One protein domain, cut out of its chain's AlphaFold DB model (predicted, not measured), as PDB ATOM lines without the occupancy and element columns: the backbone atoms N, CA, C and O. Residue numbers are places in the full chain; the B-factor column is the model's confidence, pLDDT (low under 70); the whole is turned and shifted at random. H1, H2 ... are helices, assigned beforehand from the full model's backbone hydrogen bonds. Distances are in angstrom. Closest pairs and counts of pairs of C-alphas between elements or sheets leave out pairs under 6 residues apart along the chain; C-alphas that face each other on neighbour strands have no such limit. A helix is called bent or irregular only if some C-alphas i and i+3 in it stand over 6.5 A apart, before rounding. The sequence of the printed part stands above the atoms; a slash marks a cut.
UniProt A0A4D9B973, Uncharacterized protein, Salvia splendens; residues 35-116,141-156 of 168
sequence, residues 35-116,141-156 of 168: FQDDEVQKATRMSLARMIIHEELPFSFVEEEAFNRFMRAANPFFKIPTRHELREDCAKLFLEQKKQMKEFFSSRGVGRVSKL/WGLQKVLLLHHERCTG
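AT A GLANCE: This is residues 35 to 116 and 141 to 156 of the 168 residues of an uncharacterized protein of Salvia splendens (UniProt A0A4D9B973). A long helix, H4, runs out as an arm from a loose cluster of helices: its first turns cross H1 and meet short H2, while residues 95 to 101 and 103 to 109 stick out. H3 lies at the far side of the cluster from that arm, and H5 meets the end of H1, with residues 151 to 156 sticking out. The printed part has 98 residues with five named helices, H1 to H5 in chain order, and no named strand: all helix. It is loose, with a radius of gyration of the C-alphas of 16.7 A, and flat, spanning 50 by 40 by 18 A.

IN THESE COORDINATES: H4, residues 83 to 107, is 36.2 A long and begins at C-alpha 83 (71.358, 199.966, 111.710). H1, residues 38 to 54, is 24.3 A long and begins at C-alpha 38 (57.572, 203.667, 98.652). H2 is residues 59 to 63 and H3 residues 65 to 74. H5, residues 143 to 154, ends at C-alpha 154 (80.379, 196.525, 121.406). H2 and H5 are only just irregular: C-alphas 59 and 62 are 6.51 A apart, C-alphas 144 and 147 6.52 A.

HOW THE PARTS SIT: H4 touches H1 with residues 86 to 93 alone, about perpendicular at 77 degrees; the closest C-alphas, of Ala 49 and Cys 90, are 5.4 A apart. H4 touches H2 with residues 83 to 87 alone, closest at the C-alphas of Phe 59 and Arg 83, 5.5 A. H1 and H5 only just touch, only at their ends, with 3 pairs of C-alphas within 8 A, the closest those of Ile 53 and Leu 143, 6.5 A. H3 touches no helix; it is close to but not clearly touching H2, with the C-alphas of Val 62 and Asn 68 closest at 7.0 A. Every O i to N i+4 pair is within hydrogen-bond range in H1, H3 and H4, against 0 of 1 in H2 and 1 of 8 in H5; their O i to N i+3 pairs within range are 1 of 2 and 3 of 9.

THE WHOLE: The C-alphas farthest apart, of Ala 73 and Gly 111, are 50.3 A apart. Residues 117 to 140 are not printed, with 19.4 A between C-alphas 116 and 141 across the cut. Of the links printed whole, none is long. The model's pLDDT is under 70 at residues 35 to 36, 101 to 102, 105 to 116 and 141 to 156.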
ATOM      1  N   PHE A  35      60.037 211.188  94.347       61.59
ATOM      2  CA  PHE A  35      61.101 210.656  95.209       61.59
ATOM      3  C   PHE A  35      60.596 210.088  96.543       61.59
ATOM      4  O   PHE A  35      61.365 209.426  97.249       61.59
ATOM      5  N   GLN A  36      59.320 210.306  96.878       65.50
ATOM      6  CA  GLN A  36      58.659 209.700  98.035       65.50
ATOM      7  C   GLN A  36      58.014 208.340  97.744       65.50
ATOM      8  O   GLN A  36      57.603 207.681  98.699       65.50
ATOM      9  N   ASP A  37      58.001 207.877  96.489       78.81
ATOM     10  CA  ASP A  37      57.488 206.554  96.114       78.81
ATOM     11  C   ASP A  37      58.092 205.440  97.000       78.81
ATOM     12  O   ASP A  37      59.313 205.227  97.071       78.81
ATOM     13  N   ASP A  38      57.214 204.728  97.711       83.50
ATOM     14  CA  ASP A  38      57.572 203.667  98.652       83.50
ATOM     15  C   ASP A  38      58.355 202.526  97.979       83.50
ATOM     16  O   ASP A  38      59.241 201.923  98.601       83.50
ATOM     17  N   GLU A  39      58.098 202.235  96.699       86.69
ATOM     18  CA  GLU A  39      58.836 201.216  95.955       86.69
ATOM     19  C   GLU A  39      60.255 201.684  95.612       86.69
ATOM     20  O   GLU A  39      61.195 200.888  95.713       86.69
ATOM     21  N   VAL A  40      60.467 202.973  95.317       87.44
ATOM     22  CA  VAL A  40      61.816 203.535  95.110       87.44
ATOM     23  C   VAL A  40      62.629 203.481  96.406       87.44
ATOM     24  O   VAL A  40      63.793 203.055  96.401       87.44
ATOM     25  N   GLN A  41      62.022 203.840  97.541       89.44
ATOM     26  CA  GLN A  41      62.677 203.748  98.850       89.44
ATOM     27  C   GLN A  41      63.067 202.302  99.185       89.44
ATOM     28  O   GLN A  41      64.206 202.023  99.577       89.44
ATOM     29  N   LYS A  42      62.147 201.357  98.985       92.50
ATOM     30  CA  LYS A  42      62.371 199.928  99.223       92.50
ATOM     31  C   LYS A  42      63.446 199.350  98.303       92.50
ATOM     32  O   LYS A  42      64.335 198.647  98.786       92.50
ATOM     33  N   ALA A  43      63.425 199.667  97.009       92.38
ATOM     34  CA  ALA A  43      64.440 199.219  96.055       92.38
ATOM     35  C   ALA A  43      65.841 199.742  96.418       92.38
ATOM     36  O   ALA A  43      66.822 198.987  96.387       92.38
ATOM     37  N   THR A  44      65.928 201.007  96.835       93.81
ATOM     38  CA  THR A  44      67.179 201.629  97.292       93.81
ATOM     39  C   THR A  44      67.700 200.949  98.559       93.81
ATOM     40  O   THR A  44      68.870 200.567  98.613       93.81
ATOM     41  N   ARG A  45      66.832 200.687  99.549       95.12
ATOM     42  CA  ARG A  45      67.191 199.948 100.774       95.12
ATOM     43  C   ARG A  45      67.700 198.537 100.493       95.12
ATOM     44  O   ARG A  45      68.717 198.132 101.051       95.12
ATOM     45  N   MET A  46      67.032 197.793  99.610       93.75
ATOM     46  CA  MET A  46      67.479 196.445  99.237       93.75
ATOM     47  C   MET A  46      68.829 196.473  98.515       93.75
ATOM     48  O   MET A  46      69.661 195.594  98.734       93.75
ATOM     49  N   SER A  47      69.069 197.484  97.679       94.62
ATOM     50  CA  SER A  47      70.356 197.667  96.998       94.62
ATOM     51  C   SER A  47      71.474 198.003  97.988       94.62
ATOM     52  O   SER A  47      72.545 197.403  97.924       94.62
ATOM     53  N   LEU A  48      71.196 198.869  98.967       94.38
ATOM     54  CA  LEU A  48      72.106 199.165 100.073       94.38
ATOM     55  C   LEU A  48      72.437 197.906 100.886       94.38
ATOM     56  O   LEU A  48      73.607 197.623 101.121       94.38
ATOM     57  N   ALA A  49      71.436 197.107 101.260       88.94
ATOM     58  CA  ALA A  49      71.655 195.858 101.989       88.94
ATOM     59  C   ALA A  49      72.523 194.861 101.196       88.94
ATOM     60  O   ALA A  49      73.415 194.234 101.766       88.94
ATOM     61  N   ARG A  50      72.330 194.752  99.873       87.81
ATOM     62  CA  ARG A  50      73.202 193.936  99.006       87.81
ATOM     63  C   ARG A  50      74.642 194.437  99.001       87.81
ATOM     64  O   ARG A  50      75.545 193.617  99.114       87.81
ATOM     65  N   MET A  51      74.852 195.749  98.902       91.12
ATOM     66  CA  MET A  51      76.187 196.349  98.951       91.12
ATOM     67  C   MET A  51      76.880 196.049 100.284       91.12
ATOM     68  O   MET A  51      78.019 195.606 100.287       91.12
ATOM     69  N   ILE A  52      76.175 196.215 101.406       85.94
ATOM     70  CA  ILE A  52      76.702 195.915 102.744       85.94
ATOM     71  C   ILE A  52      77.124 194.445 102.868       85.94
ATOM     72  O   ILE A  52      78.175 194.156 103.432       85.94
ATOM     73  N   ILE A  53      76.319 193.522 102.332       80.44
ATOM     74  CA  ILE A  53      76.629 192.087 102.328       80.44
ATOM     75  C   ILE A  53      77.847 191.782 101.446       80.44
ATOM     76  O   ILE A  53      78.736 191.060 101.885       80.44
ATOM     77  N   HIS A  54      77.874 192.307 100.219       80.81
ATOM     78  CA  HIS A  54      78.891 191.975  99.219       80.81
ATOM     79  C   HIS A  54      80.262 192.577  99.544       80.81
ATOM     80  O   HIS A  54      81.266 191.877  99.488       80.81
ATOM     81  N   GLU A  55      80.292 193.850  99.940       83.75
ATOM     82  CA  GLU A  55      81.515 194.597 100.286       83.75
ATOM     83  C   GLU A  55      81.922 194.425 101.760       83.75
ATOM     84  O   GLU A  55      82.791 195.124 102.277       83.75
ATOM     85  N   GLU A  56      81.249 193.518 102.461       81.00
ATOM     86  CA  GLU A  56      81.469 193.193 103.863       81.00
ATOM     87  C   GLU A  56      81.478 194.394 104.837       81.00
ATOM     88  O   GLU A  56      82.212 194.423 105.832       81.00
ATOM     89  N   LEU A  57      80.655 195.409 104.576       83.69
ATOM     90  CA  LEU A  57      80.695 196.674 105.308       83.69
ATOM     91  C   LEU A  57      80.036 196.574 106.697       83.69
ATOM     92  O   LEU A  57      79.038 195.875 106.879       83.69
ATOM     93  N   PRO A  58      80.522 197.326 107.702       83.50
ATOM     94  CA  PRO A  58      79.849 197.399 108.993       83.50
ATOM     95  C   PRO A  58      78.483 198.085 108.854       83.50
ATOM     96  O   PRO A  58      78.338 199.046 108.105       83.50
ATOM     97  N   PHE A  59      77.488 197.686 109.653       82.81
ATOM     98  CA  PHE A  59      76.179 198.358 109.644       82.81
ATOM     99  C   PHE A  59      76.256 199.844 110.015       82.81
ATOM    100  O   PHE A  59      75.403 200.608 109.586       82.81
ATOM    101  N   SER A  60      77.276 200.275 110.769       85.25
ATOM    102  CA  SER A  60      77.524 201.697 111.044       85.25
ATOM    103  C   SER A  60      77.861 202.517 109.795       85.25
ATOM    104  O   SER A  60      77.861 203.736 109.872       85.25
ATOM    105  N   PHE A  61      78.119 201.881 108.648       88.62
ATOM    106  CA  PHE A  61      78.390 202.563 107.384       88.62
ATOM    107  C   PHE A  61      77.292 203.565 107.000       88.62
ATOM    108  O   PHE A  61      77.592 204.629 106.470       88.62
ATOM    109  N   VAL A  62      76.029 203.275 107.328       91.88
ATOM    110  CA  VAL A  62      74.910 204.194 107.046       91.88
ATOM    111  C   VAL A  62      74.886 205.431 107.945       91.88
ATOM    112  O   VAL A  62      74.162 206.377 107.661       91.88
ATOM    113  N   GLU A  63      75.663 205.438 109.028       91.44
ATOM    114  CA  GLU A  63      75.802 206.582 109.935       91.44
ATOM    115  C   GLU A  63      76.978 207.491 109.527       91.44
ATOM    116  O   GLU A  63      77.090 208.609 110.030       91.44
ATOM    117  N   GLU A  64      77.836 207.047 108.601       94.19
ATOM    118  CA  GLU A  64      79.004 207.803 108.150       94.19
ATOM    119  C   GLU A  64      78.595 209.090 107.422       94.19
ATOM    120  O   GLU A  64      77.761 209.099 106.512       94.19
ATOM    121  N   GLU A  65      79.232 210.209 107.775       95.81
ATOM    122  CA  GLU A  65      78.887 211.529 107.233       95.81
ATOM    123  C   GLU A  65      79.086 211.601 105.709       95.81
ATOM    124  O   GLU A  65      78.310 212.237 104.996       95.81
ATOM    125  N   ALA A  66      80.116 210.924 105.191       95.88
ATOM    126  CA  ALA A  66      80.379 210.849 103.756       95.88
ATOM    127  C   ALA A  66      79.257 210.115 103.006       95.88
ATOM    128  O   ALA A  66      78.800 210.600 101.970       95.88
ATOM    129  N   PHE A  67      78.775 208.996 103.556       95.00
ATOM    130  CA  PHE A  67      77.651 208.255 102.989       95.00
ATOM    131  C   PHE A  67      76.372 209.095 103.021       95.00
ATOM    132  O   PHE A  67      75.689 209.219 102.007       95.00
ATOM    133  N   ASN A  68      76.094 209.753 104.148       94.31
ATOM    134  CA  ASN A  68      74.931 210.626 104.286       94.31
ATOM    135  C   ASN A  68      74.949 211.774 103.269       94.31
ATOM    136  O   ASN A  68      73.947 212.010 102.599       94.31
ATOM    137  N   ARG A  69      76.091 212.455 103.093       95.88
ATOM    138  CA  ARG A  69      76.243 213.505 102.071       95.88
ATOM    139  C   ARG A  69      76.013 212.969 100.659       95.88
ATOM    140  O   ARG A  69      75.296 213.600  99.888       95.88
ATOM    141  N   PHE A  70      76.583 211.809 100.341       95.62
ATOM    142  CA  PHE A  70      76.392 211.158  99.048       95.62
ATOM    143  C   PHE A  70      74.915 210.834  98.790       95.62
ATOM    144  O   PHE A  70      74.375 211.216  97.754       95.62
ATOM    145  N   MET A  71      74.237 210.204  99.753       93.56
ATOM    146  CA  MET A  71      72.828 209.838  99.610       93.56
ATOM    147  C   MET A  71      71.922 211.058  99.493       93.56
ATOM    148  O   MET A  71      71.006 211.033  98.685       93.56
ATOM    149  N   ARG A  72      72.192 212.143 100.228       92.12
ATOM    150  CA  ARG A  72      71.418 213.390 100.105       92.12
ATOM    151  C   ARG A  72      71.607 214.076  98.757       92.12
ATOM    152  O   ARG A  72      70.661 214.680  98.270       92.12
ATOM    153  N   ALA A  73      72.790 213.971  98.150       92.25
ATOM    154  CA  ALA A  73      73.019 214.466  96.795       92.25
ATOM    155  C   ALA A  73      72.344 213.583  95.729       92.25
ATOM    156  O   ALA A  73      71.876 214.098  94.720       92.25
ATOM    157  N   ALA A  74      72.289 212.265  95.952       90.62
ATOM    158  CA  ALA A  74      71.681 211.312  95.024       90.62
ATOM    159  C   ALA A  74      70.143 211.295  95.097       90.62
ATOM    160  O   ALA A  74      69.475 211.255  94.068       90.62
ATOM    161  N   ASN A  75      69.584 211.306  96.307       87.56
ATOM    162  CA  ASN A  75      68.153 211.389  96.578       87.56
ATOM    163  C   ASN A  75      67.923 212.116  97.923       87.56
ATOM    164  O   ASN A  75      68.031 211.498  98.991       87.56
ATOM    165  N   PRO A  76      67.564 213.414  97.894       87.69
ATOM    166  CA  PRO A  76      67.342 214.213  99.098       87.69
ATOM    167  C   PRO A  76      66.264 213.653 100.032       87.69
ATOM    168  O   PRO A  76      66.373 213.821 101.250       87.69
ATOM    169  N   PHE A  77      65.263 212.961  99.485       86.81
ATOM    170  CA  PHE A  77      64.097 212.451 100.211       86.81
ATOM    171  C   PHE A  77      64.257 211.005 100.682       86.81
ATOM    172  O   PHE A  77      63.404 210.489 101.406       86.81
ATOM    173  N   PHE A  78      65.366 210.347 100.331       90.00
ATOM    174  CA  PHE A  78      65.619 208.989 100.779       90.00
ATOM    175  C   PHE A  78      65.727 208.922 102.307       90.00
ATOM    176  O   PHE A  78      66.581 209.559 102.937       90.00
ATOM    177  N   LYS A  79      64.867 208.098 102.910       91.69
ATOM    178  CA  LYS A  79      64.917 207.781 104.336       91.69
ATOM    179  C   LYS A  79      66.029 206.766 104.570       91.69
ATOM    180  O   LYS A  79      65.857 205.567 104.349       91.69
ATOM    181  N   ILE A  80      67.183 207.271 104.999       93.31
ATOM    182  CA  ILE A  80      68.338 206.438 105.336       93.31
ATOM    183  C   ILE A  80      67.933 205.482 106.469       93.31
ATOM    184  O   ILE A  80      67.492 205.957 107.519       93.31
ATOM    185  N   PRO A  81      68.042 204.155 106.270       93.31
ATOM    186  CA  PRO A  81      67.614 203.188 107.267       93.31
ATOM    187  C   PRO A  81      68.527 203.226 108.489       93.31
ATOM    188  O   PRO A  81      69.732 203.468 108.394       93.31
ATOM    189  N   THR A  82      67.963 202.904 109.645       89.25
ATOM    190  CA  THR A  82      68.740 202.660 110.859       89.25
ATOM    191  C   THR A  82      69.569 201.377 110.734       89.25
ATOM    192  O   THR A  82      69.270 200.480 109.941       89.25
ATOM    193  N   ARG A  83      70.586 201.220 111.594       87.56
ATOM    194  CA  ARG A  83      71.358 199.966 111.710       87.56
ATOM    195  C   ARG A  83      70.475 198.733 111.924       87.56
ATOM    196  O   ARG A  83      70.812 197.649 111.451       87.56
ATOM    197  N   HIS A  84      69.373 198.887 112.660       82.75
ATOM    198  CA  HIS A  84      68.430 197.805 112.926       82.75
ATOM    199  C   HIS A  84      67.662 197.410 111.662       82.75
ATOM    200  O   HIS A  84      67.654 196.242 111.287       82.75
ATOM    201  N   GLU A  85      67.079 198.383 110.966       85.62
ATOM    202  CA  GLU A  85      66.339 198.139 109.725       85.62
ATOM    203  C   GLU A  85      67.235 197.556 108.633       85.62
ATOM    204  O   GLU A  85      66.842 196.620 107.942       85.62
ATOM    205  N   LEU A  86      68.474 198.041 108.527       87.56
ATOM    206  CA  LEU A  86      69.460 197.491 107.602       87.56
ATOM    207  C   LEU A  86      69.792 196.026 107.920       87.56
ATOM    208  O   LEU A  86      69.932 195.208 107.009       87.56
ATOM    209  N   ARG A  87      69.888 195.668 109.207       82.00
ATOM    210  CA  ARG A  87      70.076 194.276 109.640       82.00
ATOM    211  C   ARG A  87      68.882 193.412 109.250       82.00
ATOM    212  O   ARG A  87      69.088 192.303 108.759       82.00
ATOM    213  N   GLU A  88      67.658 193.892 109.458       83.00
ATOM    214  CA  GLU A  88      66.455 193.174 109.030       83.00
ATOM    215  C   GLU A  88      66.420 192.976 107.513       83.00
ATOM    216  O   GLU A  88      66.085 191.891 107.040       83.00
ATOM    217  N   ASP A  89      66.805 193.993 106.745       85.62
ATOM    218  CA  ASP A  89      66.865 193.919 105.286       85.62
ATOM    219  C   ASP A  89      67.895 192.883 104.818       85.62
ATOM    220  O   ASP A  89      67.596 192.046 103.963       85.62
ATOM    221  N   CYS A  90      69.073 192.856 105.447       82.44
ATOM    222  CA  CYS A  90      70.077 191.823 105.194       82.44
ATOM    223  C   CYS A  90      69.557 190.422 105.552       82.44
ATOM    224  O   CYS A  90      69.766 189.466 104.802       82.44
ATOM    225  N   ALA A  91      68.839 190.287 106.672       79.25
ATOM    226  CA  ALA A  91      68.247 189.018 107.087       79.25
ATOM    227  C   ALA A  91      67.190 188.522 106.084       79.25
ATOM    228  O   ALA A  91      67.168 187.334 105.757       79.25
ATOM    229  N   LYS A  92      66.350 189.417 105.547       82.06
ATOM    230  CA  LYS A  92      65.368 189.086 104.501       82.06
ATOM    231  C   LYS A  92      66.053 188.572 103.236       82.06
ATOM    232  O   LYS A  92      65.664 187.522 102.729       82.06
ATOM    233  N   LEU A  93      67.097 189.261 102.764       83.56
ATOM    234  CA  LEU A  93      67.873 188.832 101.593       83.56
ATOM    235  C   LEU A  93      68.488 187.443 101.794       83.56
ATOM    236  O   LEU A  93      68.414 186.597 100.903       83.56
ATOM    237  N   PHE A  94      69.032 187.181 102.982       78.81
ATOM    238  CA  PHE A  94      69.585 185.874 103.324       78.81
ATOM    239  C   PHE A  94      68.523 184.765 103.315       78.81
ATOM    240  O   PHE A  94      68.754 183.684 102.770       78.81
ATOM    241  N   LEU A  95      67.354 185.009 103.916       77.75
ATOM    242  CA  LEU A  95      66.266 184.028 103.945       77.75
ATOM    243  C   LEU A  95      65.760 183.700 102.539       77.75
ATOM    244  O   LEU A  95      65.499 182.531 102.245       77.75
ATOM    245  N   GLU A  96      65.669 184.710 101.677       80.62
ATOM    246  CA  GLU A  96      65.270 184.548 100.283       80.62
ATOM    247  C   GLU A  96      66.286 183.696  99.510       80.62
ATOM    248  O   GLU A  96      65.922 182.688  98.905       80.62
ATOM    249  N   GLN A  97      67.580 183.999  99.626       75.12
ATOM    250  CA  GLN A  97      68.634 183.190  99.004       75.12
ATOM    251  C   GLN A  97      68.643 181.753  99.533       75.12
ATOM    252  O   GLN A  97      68.706 180.795  98.763       75.12
ATOM    253  N   LYS A  98      68.496 181.569 100.849       74.06
ATOM    254  CA  LYS A  98      68.414 180.241 101.470       74.06
ATOM    255  C   LYS A  98      67.233 179.431 100.937       74.06
ATOM    256  O   LYS A  98      67.354 178.217 100.740       74.06
ATOM    257  N   LYS A  99      66.085 180.076 100.723       78.00
ATOM    258  CA  LYS A  99      64.904 179.447 100.128       78.00
ATOM    259  C   LYS A  99      65.193 179.012  98.689       78.00
ATOM    260  O   LYS A  99      64.971 177.843  98.377       78.00
ATOM    261  N   GLN A 100      65.768 179.893  97.871       74.94
ATOM    262  CA  GLN A 100      66.154 179.584  96.490       74.94
ATOM    263  C   GLN A 100      67.150 178.419  96.419       74.94
ATOM    264  O   GLN A 100      66.974 177.503  95.618       74.94
ATOM    265  N   MET A 101      68.143 178.378  97.314       66.50
ATOM    266  CA  MET A 101      69.068 177.245  97.418       66.50
ATOM    267  C   MET A 101      68.322 175.948  97.743       66.50
ATOM    268  O   MET A 101      68.543 174.919  97.108       66.50
ATOM    269  N   LYS A 102      67.402 175.978  98.714       69.19
ATOM    270  CA  LYS A 102      66.612 174.798  99.084       69.19
ATOM    271  C   LYS A 102      65.779 174.288  97.908       69.19
ATOM    272  O   LYS A 102      65.730 173.078  97.692       69.19
ATOM    273  N   GLU A 103      65.136 175.180  97.164       72.62
ATOM    274  CA  GLU A 103      64.361 174.839  95.967       72.62
ATOM    275  C   GLU A 103      65.258 174.242  94.880       72.62
ATOM    276  O   GLU A 103      64.958 173.168  94.358       72.62
ATOM    277  N   PHE A 104      66.411 174.859  94.626       71.00
ATOM    278  CA  PHE A 104      67.411 174.373  93.681       71.00
ATOM    279  C   PHE A 104      67.883 172.947  94.005       71.00
ATOM    280  O   PHE A 104      67.796 172.063  93.149       71.00
ATOM    281  N   PHE A 105      68.310 172.675  95.243       65.56
ATOM    282  CA  PHE A 105      68.762 171.334  95.641       65.56
ATOM    283  C   PHE A 105      67.623 170.307  95.659       65.56
ATOM    284  O   PHE A 105      67.829 169.157  95.268       65.56
ATOM    285  N   SER A 106      66.411 170.727  96.043       66.69
ATOM    286  CA  SER A 106      65.223 169.862  96.011       66.69
ATOM    287  C   SER A 106      64.852 169.472  94.577       66.69
ATOM    288  O   SER A 106      64.555 168.308  94.319       66.69
ATOM    289  N   SER A 107      64.925 170.415  93.631       64.94
ATOM    290  CA  SER A 107      64.627 170.183  92.209       64.94
ATOM    291  C   SER A 107      65.598 169.210  91.531       64.94
ATOM    292  O   SER A 107      65.224 168.511  90.594       64.94
ATOM    293  N   ARG A 108      66.838 169.128  92.030       62.12
ATOM    294  CA  ARG A 108      67.897 168.255  91.502       62.12
ATOM    295  C   ARG A 108      67.983 166.900  92.210       62.12
ATOM    296  O   ARG A 108      68.879 166.119  91.910       62.12
ATOM    297  N   GLY A 109      67.080 166.618  93.153       52.62
ATOM    298  CA  GLY A 109      67.056 165.353  93.893       52.62
ATOM    299  C   GLY A 109      68.258 165.145  94.821       52.62
ATOM    300  O   GLY A 109      68.534 164.012  95.216       52.62
ATOM    301  N   VAL A 110      68.980 166.213  95.180       53.69
ATOM    302  CA  VAL A 110      70.142 166.136  96.074       53.69
ATOM    303  C   VAL A 110      69.635 165.976  97.511       53.69
ATOM    304  O   VAL A 110      69.112 166.907  98.124       53.69
ATOM    305  N   GLY A 111      69.724 164.750  98.033       41.41
ATOM    306  CA  GLY A 111      69.341 164.403  99.402       41.41
ATOM    307  C   GLY A 111      70.233 165.067 100.462       41.41
ATOM    308  O   GLY A 111      71.391 165.381 100.208       41.41
ATOM    309  N   ARG A 112      69.666 165.281 101.662       43.59
ATOM    310  CA  ARG A 112      70.236 166.031 102.805       43.59
ATOM    311  C   ARG A 112      71.755 165.869 102.987       43.59
ATOM    312  O   ARG A 112      72.242 164.788 103.302       43.59
ATOM    313  N   VAL A 113      72.458 166.996 102.947       39.31
ATOM    314  CA  VAL A 113      73.873 167.149 103.308       39.31
ATOM    315  C   VAL A 113      74.014 167.046 104.839       39.31
ATOM    316  O   VAL A 113      73.332 167.776 105.556       39.31
ATOM    317  N   SER A 114      74.834 166.129 105.379       39.06
ATOM    318  CA  SER A 114      75.016 165.999 106.842       39.06
ATOM    319  C   SER A 114      76.439 165.629 107.303       39.06
ATOM    320  O   SER A 114      76.923 164.545 106.986       39.06
ATOM    321  N   LYS A 115      77.012 166.507 108.157       34.88
ATOM    322  CA  LYS A 115      78.182 166.389 109.075       34.88
ATOM    323  C   LYS A 115      79.550 166.979 108.634       34.88
ATOM    324  O   LYS A 115      80.264 166.373 107.844       34.88
ATOM    325  N   LEU A 116      79.990 168.059 109.310       34.62
ATOM    326  CA  LEU A 116      81.391 168.537 109.348       34.62
ATOM    327  C   LEU A 116      82.112 168.072 110.639       34.62
ATOM    328  O   LEU A 116      81.459 167.959 111.683       34.62
ATOM    329  N   TRP A 141      80.663 184.459  99.085       49.38
ATOM    330  CA  TRP A 141      79.523 185.224  99.621       49.38
ATOM    331  C   TRP A 141      79.815 186.035 100.887       49.38
ATOM    332  O   TRP A 141      78.873 186.578 101.452       49.38
ATOM    333  N   GLY A 142      81.071 186.125 101.346       39.56
ATOM    334  CA  GLY A 142      81.564 187.142 102.304       39.56
ATOM    335  C   GLY A 142      80.869 187.281 103.679       39.56
ATOM    336  O   GLY A 142      81.245 188.077 104.537       39.56
ATOM    337  N   LEU A 143      79.849 186.477 103.975       48.72
ATOM    338  CA  LEU A 143      78.968 186.701 105.126       48.72
ATOM    339  C   LEU A 143      79.547 186.242 106.473       48.72
ATOM    340  O   LEU A 143      78.946 186.506 107.516       48.72
ATOM    341  N   GLN A 144      80.710 185.581 106.490       39.75
ATOM    342  CA  GLN A 144      81.375 185.212 107.746       39.75
ATOM    343  C   GLN A 144      81.975 186.421 108.473       39.75
ATOM    344  O   GLN A 144      82.009 186.429 109.701       39.75
ATOM    345  N   LYS A 145      82.420 187.459 107.754       43.22
ATOM    346  CA  LYS A 145      83.167 188.574 108.361       43.22
ATOM    347  C   LYS A 145      82.272 189.719 108.840       43.22
ATOM    348  O   LYS A 145      82.532 190.288 109.899       43.22
ATOM    349  N   VAL A 146      81.164 189.991 108.149       41.41
ATOM    350  CA  VAL A 146      80.279 191.147 108.427       41.41
ATOM    351  C   VAL A 146      79.609 191.084 109.800       41.41
ATOM    352  O   VAL A 146      79.510 192.088 110.505       41.41
ATOM    353  N   LEU A 147      79.170 189.894 110.221       38.59
ATOM    354  CA  LEU A 147      78.537 189.704 111.532       38.59
ATOM    355  C   LEU A 147      79.553 189.625 112.682       38.59
ATOM    356  O   LEU A 147      79.205 189.991 113.807       38.59
ATOM    357  N   LEU A 148      80.799 189.211 112.416       38.78
ATOM    358  CA  LEU A 148      81.873 189.163 113.417       38.78
ATOM    359  C   LEU A 148      82.429 190.559 113.740       38.78
ATOM    360  O   LEU A 148      82.630 190.877 114.912       38.78
ATOM    361  N   LEU A 149      82.581 191.432 112.738       38.88
ATOM    362  CA  LEU A 149      83.183 192.758 112.929       38.88
ATOM    363  C   LEU A 149      82.379 193.682 113.862       38.88
ATOM    364  O   LEU A 149      82.951 194.579 114.483       38.88
ATOM    365  N   HIS A 150      81.066 193.476 114.013       32.62
ATOM    366  CA  HIS A 150      80.246 194.369 114.837       32.62
ATOM    367  C   HIS A 150      80.145 193.957 116.317       32.62
ATOM    368  O   HIS A 150      79.830 194.807 117.155       32.62
ATOM    369  N   HIS A 151      80.430 192.695 116.664       32.06
ATOM    370  CA  HIS A 151      80.413 192.239 118.060       32.06
ATOM    371  C   HIS A 151      81.659 192.719 118.825       32.06
ATOM    372  O   HIS A 151      81.547 193.168 119.965       32.06
ATOM    373  N   GLU A 152      82.833 192.727 118.184       33.12
ATOM    374  CA  GLU A 152      84.103 193.098 118.832       33.12
ATOM    375  C   GLU A 152      84.183 194.582 119.240       33.12
ATOM    376  O   GLU A 152      84.898 194.928 120.181       33.12
ATOM    377  N   ARG A 153      83.407 195.472 118.602       35.44
ATOM    378  CA  ARG A 153      83.361 196.899 118.973       35.44
ATOM    379  C   ARG A 153      82.378 197.191 120.118       35.44
ATOM    380  O   ARG A 153      82.595 198.143 120.866       35.44
ATOM    381  N   CYS A 154      81.343 196.367 120.307       35.25
ATOM    382  CA  CYS A 154      80.379 196.525 121.406       35.25
ATOM    383  C   CYS A 154      80.877 195.943 122.738       35.25
ATOM    384  O   CYS A 154      80.452 196.397 123.794       35.25
ATOM    385  N   THR A 155      81.823 195.001 122.726       42.19
ATOM    386  CA  THR A 155      82.426 194.462 123.959       42.19
ATOM    387  C   THR A 155      83.532 195.351 124.545       42.19
ATOM    388  O   THR A 155      84.116 195.005 125.568       42.19
ATOM    389  N   GLY A 156      83.838 196.492 123.913       43.06
ATOM    390  CA  GLY A 156      84.956 197.364 124.288       43.06
ATOM    391  C   GLY A 156      84.636 198.535 125.222       43.06
ATOM    392  O   GLY A 156      85.573 199.111 125.772       43.06
TER     393      GLY A 156